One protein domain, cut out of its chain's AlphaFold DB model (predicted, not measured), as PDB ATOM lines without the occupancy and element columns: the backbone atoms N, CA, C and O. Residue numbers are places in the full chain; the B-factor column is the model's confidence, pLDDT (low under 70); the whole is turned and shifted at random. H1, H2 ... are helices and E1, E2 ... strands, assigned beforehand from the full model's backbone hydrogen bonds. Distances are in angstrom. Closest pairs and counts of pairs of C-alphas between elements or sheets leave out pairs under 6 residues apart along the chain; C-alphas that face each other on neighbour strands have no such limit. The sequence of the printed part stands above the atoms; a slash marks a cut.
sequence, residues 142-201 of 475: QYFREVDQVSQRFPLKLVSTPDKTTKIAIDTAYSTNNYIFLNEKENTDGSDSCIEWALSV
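This is residues 142 to 201 of the 475 residues of an uncharacterized protein of Trichomonas vaginalis (UniProt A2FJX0). A small, strongly twisted wall of four antiparallel strands, E1 to E4, has one short helix, H1, over one face along E3, while the other face is bare. The loop of residues 187 to 192, between E3 and E4, sticks out. The printed part has 60 residues, with one named helix and four named strands in the order H1 E1 E2 E3 E4; the sheet's order is E1 E2 E3 E4, and the class is mixed, helices and strands. It is only just compact, close to loose, with a radius of gyration of the C-alphas of 12.1 A and spans of 35 by 27 by 16 A.

E1 is residues 156 to 160, 13.4 A long, beginning at C-alpha 156 at (37.330, -41.945, -7.246). E2 is residues 166 to 170, 13.2 A; E3 is residues 180 to 184, 13.2 A; E4 is residues 195 to 199, 13.1 A, ending at C-alpha 199 at (31.343, -29.908, -1.724). H1 is residues 142 to 151, 14.3 A, beginning at C-alpha 142 at (48.778, -30.716, -14.382).

The strands form a meander, each the antiparallel neighbour of the one before, and each successive pair is a hairpin. Within hydrogen-bond range are N 157 and O 169 of E1 and E2, 2.9 A; N 170 and O 180 of E2 and E3, 3.0 A; and N 181 and O 198 of E3 and E4, 2.8 A. The edge strands E1 and E4 are apart. H1 is on the sheet at a height of 8.6 A, in two layers, a helix on one face of a sheet. It lies over E3 and runs along the strands, at 1 degrees to E3 on the local plane. The closest C-alphas of H1 and E3 are those of Tyr 143 and Glu 184, 6.1 A apart. Every O i to N i+4 pair in H1 is within hydrogen-bond range.

The two C-alphas farthest apart, those of Ser 175 and Gly 190, are 36.0 A apart. The printed part has no cut and no long link. Mean pLDDT of the printed part is 81.0; residues 173 to 175 and 187 to 192 are under 70.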
ATOM      1  N   GLN A 142      48.304 -30.784 -15.765       86.12
ATOM      2  CA  GLN A 142      48.778 -30.716 -14.382       86.12
ATOM      3  C   GLN A 142      47.670 -31.128 -13.404       86.12
ATOM      4  O   GLN A 142      47.914 -31.990 -12.559       86.12
ATOM      5  N   TYR A 143      46.447 -30.631 -13.598       88.88
ATOM      6  CA  TYR A 143      45.263 -31.061 -12.853       88.88
ATOM      7  C   TYR A 143      45.086 -32.591 -12.881       88.88
ATOM      8  O   TYR A 143      45.068 -33.227 -11.828       88.88
ATOM      9  N   PHE A 144      45.077 -33.231 -14.060       88.25
ATOM     10  CA  PHE A 144      44.936 -34.694 -14.141       88.25
ATOM     11  C   PHE A 144      46.096 -35.475 -13.496       88.25
ATOM     12  O   PHE A 144      45.878 -36.582 -13.004       88.25
ATOM     13  N   ARG A 145      47.317 -34.919 -13.437       87.94
ATOM     14  CA  ARG A 145      48.440 -35.523 -12.689       87.94
ATOM     15  C   ARG A 145      48.247 -35.453 -11.177       87.94
ATOM     16  O   ARG A 145      48.658 -36.376 -10.478       87.94
ATOM     17  N   GLU A 146      47.664 -34.377 -10.660       87.56
ATOM     18  CA  GLU A 146      47.293 -34.292  -9.245       87.56
ATOM     19  C   GLU A 146      46.118 -35.232  -8.937       87.56
ATOM     20  O   GLU A 146      46.141 -35.924  -7.920       87.56
ATOM     21  N   VAL A 147      45.133 -35.346  -9.839       88.50
ATOM     22  CA  VAL A 147      44.000 -36.275  -9.681       88.50
ATOM     23  C   VAL A 147      44.477 -37.729  -9.656       88.50
ATOM     24  O   VAL A 147      43.995 -38.502  -8.829       88.50
ATOM     25  N   ASP A 148      45.465 -38.106 -10.475       87.62
ATOM     26  CA  ASP A 148      46.100 -39.430 -10.404       87.62
ATOM     27  C   ASP A 148      46.732 -39.686  -9.022       87.62
ATOM     28  O   ASP A 148      46.450 -40.707  -8.393       87.62
ATOM     29  N   GLN A 149      47.487 -38.724  -8.476       88.38
ATOM     30  CA  GLN A 149      48.060 -38.822  -7.123       88.38
ATOM     31  C   GLN A 149      46.992 -38.923  -6.022       88.38
ATOM     32  O   GLN A 149      47.194 -39.616  -5.021       88.38
ATOM     33  N   VAL A 150      45.849 -38.249  -6.191       87.38
ATOM     34  CA  VAL A 150      44.688 -38.374  -5.297       87.38
ATOM     35  C   VAL A 150      44.055 -39.765  -5.425       87.38
ATOM     36  O   VAL A 150      43.753 -40.375  -4.399       87.38
ATOM     37  N   SER A 151      43.934 -40.309  -6.640       88.38
ATOM     38  CA  SER A 151      43.349 -41.636  -6.905       88.38
ATOM     39  C   SER A 151      44.119 -42.787  -6.243       88.38
ATOM     40  O   SER A 151      43.531 -43.776  -5.808       88.38
ATOM     41  N   GLN A 152      45.436 -42.628  -6.075       88.31
ATOM     42  CA  GLN A 152      46.294 -43.577  -5.356       88.31
ATOM     43  C   GLN A 152      46.019 -43.608  -3.838       88.31
ATOM     44  O   GLN A 152      46.455 -44.534  -3.153       88.31
ATOM     45  N   ARG A 153      45.329 -42.594  -3.292       85.69
ATOM     46  CA  ARG A 153      45.017 -42.452  -1.857       85.69
ATOM     47  C   ARG A 153      43.536 -42.625  -1.538       85.69
ATOM     48  O   ARG A 153      43.209 -43.106  -0.456       85.69
ATOM     49  N   PHE A 154      42.659 -42.219  -2.450       86.06
ATOM     50  CA  PHE A 154      41.211 -42.232  -2.279       86.06
ATOM     51  C   PHE A 154      40.550 -42.824  -3.528       86.06
ATOM     52  O   PHE A 154      40.903 -42.417  -4.635       86.06
ATOM     53  N   PRO A 155      39.577 -43.741  -3.388       87.25
ATOM     54  CA  PRO A 155      38.817 -44.217  -4.535       87.25
ATOM     55  C   PRO A 155      38.031 -43.051  -5.149       87.25
ATOM     56  O   PRO A 155      37.466 -42.219  -4.435       87.25
ATOM     57  N   LEU A 156      38.009 -42.988  -6.480       89.94
ATOM     58  CA  LEU A 156      37.330 -41.945  -7.246       89.94
ATOM     59  C   LEU A 156      36.193 -42.543  -8.069       89.94
ATOM     60  O   LEU A 156      36.289 -43.671  -8.555       89.94
ATOM     61  N   LYS A 157      35.141 -41.753  -8.277       89.06
ATOM     62  CA  LYS A 157      34.021 -42.068  -9.166       89.06
ATOM     63  C   LYS A 157      33.655 -40.875 -10.040       89.06
ATOM     64  O   LYS A 157      33.882 -39.722  -9.678       89.06
ATOM     65  N   LEU A 158      33.051 -41.171 -11.184       88.62
ATOM     66  CA  LEU A 158      32.429 -40.172 -12.046       88.62
ATOM     67  C   LEU A 158      30.962 -40.017 -11.644       88.62
ATOM     68  O   LEU A 158      30.250 -41.010 -11.496       88.62
ATOM     69  N   VAL A 159      30.519 -38.776 -11.457       86.00
ATOM     70  CA  VAL A 159      29.137 -38.445 -11.091       86.00
ATOM     71  C   VAL A 159      28.587 -37.443 -12.099       86.00
ATOM     72  O   VAL A 159      29.157 -36.367 -12.292       86.00
ATOM     73  N   SER A 160      27.462 -37.787 -12.721       83.56
ATOM     74  CA  SER A 160      26.693 -36.863 -13.555       83.56
ATOM     75  C   SER A 160      25.907 -35.905 -12.662       83.56
ATOM     76  O   SER A 160      25.088 -36.327 -11.846       83.56
ATOM     77  N   THR A 161      26.171 -34.612 -12.804       78.31
ATOM     78  CA  THR A 161      25.442 -33.536 -12.115       78.31
ATOM     79  C   THR A 161      24.068 -33.286 -12.759       78.31
ATOM     80  O   THR A 161      23.850 -33.709 -13.900       78.31
ATOM     81  N   PRO A 162      23.137 -32.576 -12.084       74.56
ATOM     82  CA  PRO A 162      21.857 -32.166 -12.678       74.56
ATOM     83  C   PRO A 162      22.024 -31.398 -13.998       74.56
ATOM     84  O   PRO A 162      21.253 -31.599 -14.934       74.56
ATOM     85  N   ASP A 163      23.102 -30.618 -14.112       78.44
ATOM     86  CA  ASP A 163      23.476 -29.830 -15.295       78.44
ATOM     87  C   ASP A 163      24.055 -30.687 -16.442       78.44
ATOM     88  O   ASP A 163      24.652 -30.170 -17.384       78.44
ATOM     89  N   LYS A 164      23.942 -32.021 -16.349       77.38
ATOM     90  CA  LYS A 164      24.501 -33.032 -17.268       77.38
ATOM     91  C   LYS A 164      26.033 -33.026 -17.398       77.38
ATOM     92  O   LYS A 164      26.576 -33.825 -18.159       77.38
ATOM     93  N   THR A 165      26.753 -32.204 -16.631       84.12
ATOM     94  CA  THR A 165      28.224 -32.249 -16.582       84.12
ATOM     95  C   THR A 165      28.697 -33.446 -15.759       84.12
ATOM     96  O   THR A 165      28.140 -33.739 -14.697       84.12
ATOM     97  N   THR A 166      29.723 -34.152 -16.239       85.88
ATOM     98  CA  THR A 166      30.335 -35.270 -15.505       85.88
ATOM     99  C   THR A 166      31.511 -34.745 -14.694       85.88
ATOM    100  O   THR A 166      32.442 -34.184 -15.265       85.88
ATOM    101  N   LYS A 167      31.477 -34.924 -13.370       88.81
ATOM    102  CA  LYS A 167      32.534 -34.472 -12.452       88.81
ATOM    103  C   LYS A 167      33.202 -35.648 -11.746       88.81
ATOM    104  O   LYS A 167      32.580 -36.689 -11.526       88.81
ATOM    105  N   ILE A 168      34.469 -35.465 -11.380       88.44
ATOM    106  CA  ILE A 168      35.240 -36.432 -10.592       88.44
ATOM    107  C   ILE A 168      34.948 -36.180  -9.114       88.44
ATOM    108  O   ILE A 168      35.133 -35.067  -8.622       88.44
ATOM    109  N   ALA A 169      34.495 -37.211  -8.411       89.56
ATOM    110  CA  ALA A 169      34.205 -37.170  -6.985       89.56
ATOM    111  C   ALA A 169      34.963 -38.266  -6.232       89.56
ATOM    112  O   ALA A 169      35.274 -39.315  -6.797       89.56
ATOM    113  N   ILE A 170      35.193 -38.065  -4.933       87.31
ATOM    114  CA  ILE A 170      35.592 -39.172  -4.053       87.31
ATOM    115  C   ILE A 170      34.435 -40.166  -3.924       87.31
ATOM    116  O   ILE A 170      33.282 -39.786  -3.696       87.31
ATOM    117  N   ASP A 171      34.758 -41.454  -4.019       84.38
ATOM    118  CA  ASP A 171      33.839 -42.521  -3.663       84.38
ATOM    119  C   ASP A 171      33.875 -42.795  -2.153       84.38
ATOM    120  O   ASP A 171      34.847 -43.297  -1.591       84.38
ATOM    121  N   THR A 172      32.806 -42.418  -1.462       77.69
ATOM    122  CA  THR A 172      32.647 -42.662  -0.029       77.69
ATOM    123  C   THR A 172      32.058 -44.045   0.218       77.69
ATOM    124  O   THR A 172      31.033 -44.403  -0.354       77.69
ATOM    125  N   ALA A 173      32.633 -44.796   1.162       69.38
ATOM    126  CA  ALA A 173      32.151 -46.130   1.554       69.38
ATOM    127  C   ALA A 173      30.743 -46.148   2.205       69.38
ATOM    128  O   ALA A 173      30.233 -47.205   2.569       69.38
ATOM    129  N   TYR A 174      30.129 -44.979   2.384       67.06
ATOM    130  CA  TYR A 174      28.787 -44.761   2.909       67.06
ATOM    131  C   TYR A 174      27.953 -44.046   1.837       67.06
ATOM    132  O   TYR A 174      28.458 -43.158   1.146       67.06
ATOM    133  N   SER A 175      26.682 -44.437   1.682       65.31
ATOM    134  CA  SER A 175      25.797 -43.853   0.669       65.31
ATOM    135  C   SER A 175      25.440 -42.415   1.034       65.31
ATOM    136  O   SER A 175      24.818 -42.181   2.072       65.31
ATOM    137  N   THR A 176      25.800 -41.469   0.174       70.62
ATOM    138  CA  THR A 176      25.544 -40.041   0.361       70.62
ATOM    139  C   THR A 176      24.885 -39.438  -0.872       70.62
ATOM    140  O   THR A 176      25.244 -39.754  -2.001       70.62
ATOM    141  N   ASN A 177      23.970 -38.492  -0.652       72.31
ATOM    142  CA  ASN A 177      23.455 -37.625  -1.721       72.31
ATOM    143  C   ASN A 177      24.412 -36.455  -2.029       72.31
ATOM    144  O   ASN A 177      24.249 -35.771  -3.034       72.31
ATOM    145  N   ASN A 178      25.397 -36.222  -1.153       82.69
ATOM    146  CA  ASN A 178      26.414 -35.182  -1.283       82.69
ATOM    147  C   ASN A 178      27.789 -35.790  -1.581       82.69
ATOM    148  O   ASN A 178      28.113 -36.868  -1.083       82.69
ATOM    149  N   TYR A 179      28.606 -35.069  -2.343       85.31
ATOM    150  CA  TYR A 179      29.908 -35.518  -2.834       85.31
ATOM    151  C   TYR A 179      30.987 -34.459  -2.594       85.31
ATOM    152  O   TYR A 179      30.686 -33.267  -2.519       85.31
ATOM    153  N   ILE A 180      32.245 -34.898  -2.500       87.75
ATOM    154  CA  ILE A 180      33.417 -34.019  -2.589       87.75
ATOM    155  C   ILE A 180      33.923 -34.122  -4.023       87.75
ATOM    156  O   ILE A 180      34.373 -35.194  -4.434       87.75
ATOM    157  N   PHE A 181      33.808 -33.030  -4.771       89.88
ATOM    158  CA  PHE A 181      34.311 -32.896  -6.129       89.88
ATOM    159  C   PHE A 181      35.758 -32.407  -6.137       89.88
ATOM    160  O   PHE A 181      36.172 -31.612  -5.287       89.88
ATOM    161  N   LEU A 182      36.499 -32.883  -7.135       89.38
ATOM    162  CA  LEU A 182      37.773 -32.324  -7.560       89.38
ATOM    163  C   LEU A 182      37.465 -31.413  -8.756       89.38
ATOM    164  O   LEU A 182      36.954 -31.893  -9.770       89.38
ATOM    165  N   ASN A 183      37.720 -30.114  -8.616       87.88
ATOM    166  CA  ASN A 183      37.620 -29.142  -9.705       87.88
ATOM    167  C   ASN A 183      39.035 -28.711 -10.129       87.88
ATOM    168  O   ASN A 183      39.951 -28.688  -9.303       87.88
ATOM    169  N   GLU A 184      39.206 -28.323 -11.395       84.69
ATOM    170  CA  GLU A 184      40.404 -27.594 -11.824       84.69
ATOM    171  C   GLU A 184      40.347 -26.172 -11.248       84.69
ATOM    172  O   GLU A 184      39.343 -25.473 -11.395       84.69
ATOM    173  N   LYS A 185      41.403 -25.764 -10.541       81.06
ATOM    174  CA  LYS A 185      41.495 -24.447  -9.912       81.06
ATOM    175  C   LYS A 185      42.049 -23.426 -10.905       81.06
ATOM    176  O   LYS A 185      43.127 -23.629 -11.461       81.06
ATOM    177  N   GLU A 186      41.378 -22.285 -11.059       71.56
ATOM    178  CA  GLU A 186      41.942 -21.169 -11.821       71.56
ATOM    179  C   GLU A 186      43.252 -20.671 -11.181       71.56
ATOM    180  O   GLU A 186      43.328 -20.370  -9.986       71.56
ATOM    181  N   ASN A 187      44.305 -20.582 -11.996       62.91
ATOM    182  CA  ASN A 187      45.643 -20.147 -11.587       62.91
ATOM    183  C   ASN A 187      45.720 -18.613 -11.414       62.91
ATOM    184  O   ASN A 187      46.411 -17.925 -12.167       62.91
ATOM    185  N   THR A 188      45.001 -18.077 -10.425       57.34
ATOM    186  CA  THR A 188      44.968 -16.640 -10.088       57.34
ATOM    187  C   THR A 188      45.977 -16.246  -9.005       57.34
ATOM    188  O   THR A 188      46.639 -15.220  -9.139       57.34
ATOM    189  N   ASP A 189      46.149 -17.079  -7.970       52.00
ATOM    190  CA  ASP A 189      46.817 -16.688  -6.710       52.00
ATOM    191  C   ASP A 189      48.195 -17.337  -6.465       52.00
ATOM    192  O   ASP A 189      48.727 -17.279  -5.357       52.00
ATOM    193  N   GLY A 190      48.790 -17.991  -7.469       55.72
ATOM    194  CA  GLY A 190      50.133 -18.582  -7.347       55.72
ATOM    195  C   GLY A 190      50.253 -19.721  -6.320       55.72
ATOM    196  O   GLY A 190      51.329 -19.940  -5.772       55.72
ATOM    197  N   SER A 191      49.160 -20.434  -6.033       58.41
ATOM    198  CA  SER A 191      49.162 -21.596  -5.138       58.41
ATOM    199  C   SER A 191      49.661 -22.864  -5.834       58.41
ATOM    200  O   SER A 191      49.162 -23.183  -6.908       58.41
ATOM    201  N   ASP A 192      50.503 -23.654  -5.165       63.53
ATOM    202  CA  ASP A 192      51.120 -24.894  -5.688       63.53
ATOM    203  C   ASP A 192      50.153 -26.057  -6.037       63.53
ATOM    204  O   ASP A 192      50.611 -27.138  -6.396       63.53
ATOM    205  N   SER A 193      48.834 -25.881  -5.893       70.75
ATOM    206  CA  SER A 193      47.803 -26.918  -6.075       70.75
ATOM    207  C   SER A 193      46.849 -26.533  -7.203       70.75
ATOM    208  O   SER A 193      46.130 -25.538  -7.075       70.75
ATOM    209  N   CYS A 194      46.792 -27.344  -8.262       79.12
ATOM    210  CA  CYS A 194      45.836 -27.195  -9.363       79.12
ATOM    211  C   CYS A 194      44.462 -27.821  -9.076       79.12
ATOM    212  O   CYS A 194      43.516 -27.567  -9.819       79.12
ATOM    213  N   ILE A 195      44.317 -28.609  -8.005       84.44
ATOM    214  CA  ILE A 195      43.011 -29.086  -7.524       84.44
ATOM    215  C   ILE A 195      42.367 -28.093  -6.546       84.44
ATOM    216  O   ILE A 195      42.955 -27.733  -5.521       84.44
ATOM    217  N   GLU A 196      41.104 -27.754  -6.804       86.31
ATOM    218  CA  GLU A 196      40.164 -27.247  -5.803       86.31
ATOM    219  C   GLU A 196      39.292 -28.395  -5.259       86.31
ATOM    220  O   GLU A 196      38.792 -29.242  -6.001       86.31
ATOM    221  N   TRP A 197      39.098 -28.401  -3.938       87.25
ATOM    222  CA  TRP A 197      38.234 -29.342  -3.228       87.25
ATOM    223  C   TRP A 197      36.909 -28.651  -2.908       87.25
ATOM    224  O   TRP A 197      36.889 -27.722  -2.101       87.25
ATOM    225  N   ALA A 198      35.813 -29.106  -3.513       86.31
ATOM    226  CA  ALA A 198      34.498 -28.483  -3.362       86.31
ATOM    227  C   ALA A 198      33.438 -29.499  -2.922       86.31
ATOM    228  O   ALA A 198      33.421 -30.639  -3.387       86.31
ATOM    229  N   LEU A 199      32.515 -29.093  -2.046       86.06
ATOM    230  CA  LEU A 199      31.343 -29.908  -1.724       86.06
ATOM    231  C   LEU A 199      30.243 -29.699  -2.775       86.06
ATOM    232  O   LEU A 199      30.058 -28.593  -3.274       86.06
ATOM    233  N   SER A 200      29.462 -30.741  -3.065       83.19
ATOM    234  CA  SER A 200      28.333 -30.688  -4.008       83.19
ATOM    235  C   SER A 200      27.251 -29.665  -3.655       83.19
ATOM    236  O   SER A 200      26.526 -29.214  -4.535       83.19
ATOM    237  N   VAL A 201      27.124 -29.316  -2.375       80.75
ATOM    238  CA  VAL A 201      26.209 -28.290  -1.872       80.75
ATOM    239  C   VAL A 201      27.008 -27.388  -0.940       80.75
ATOM    240  O   VAL A 201      27.443 -27.838   0.114       80.75
TER     241      VAL A 201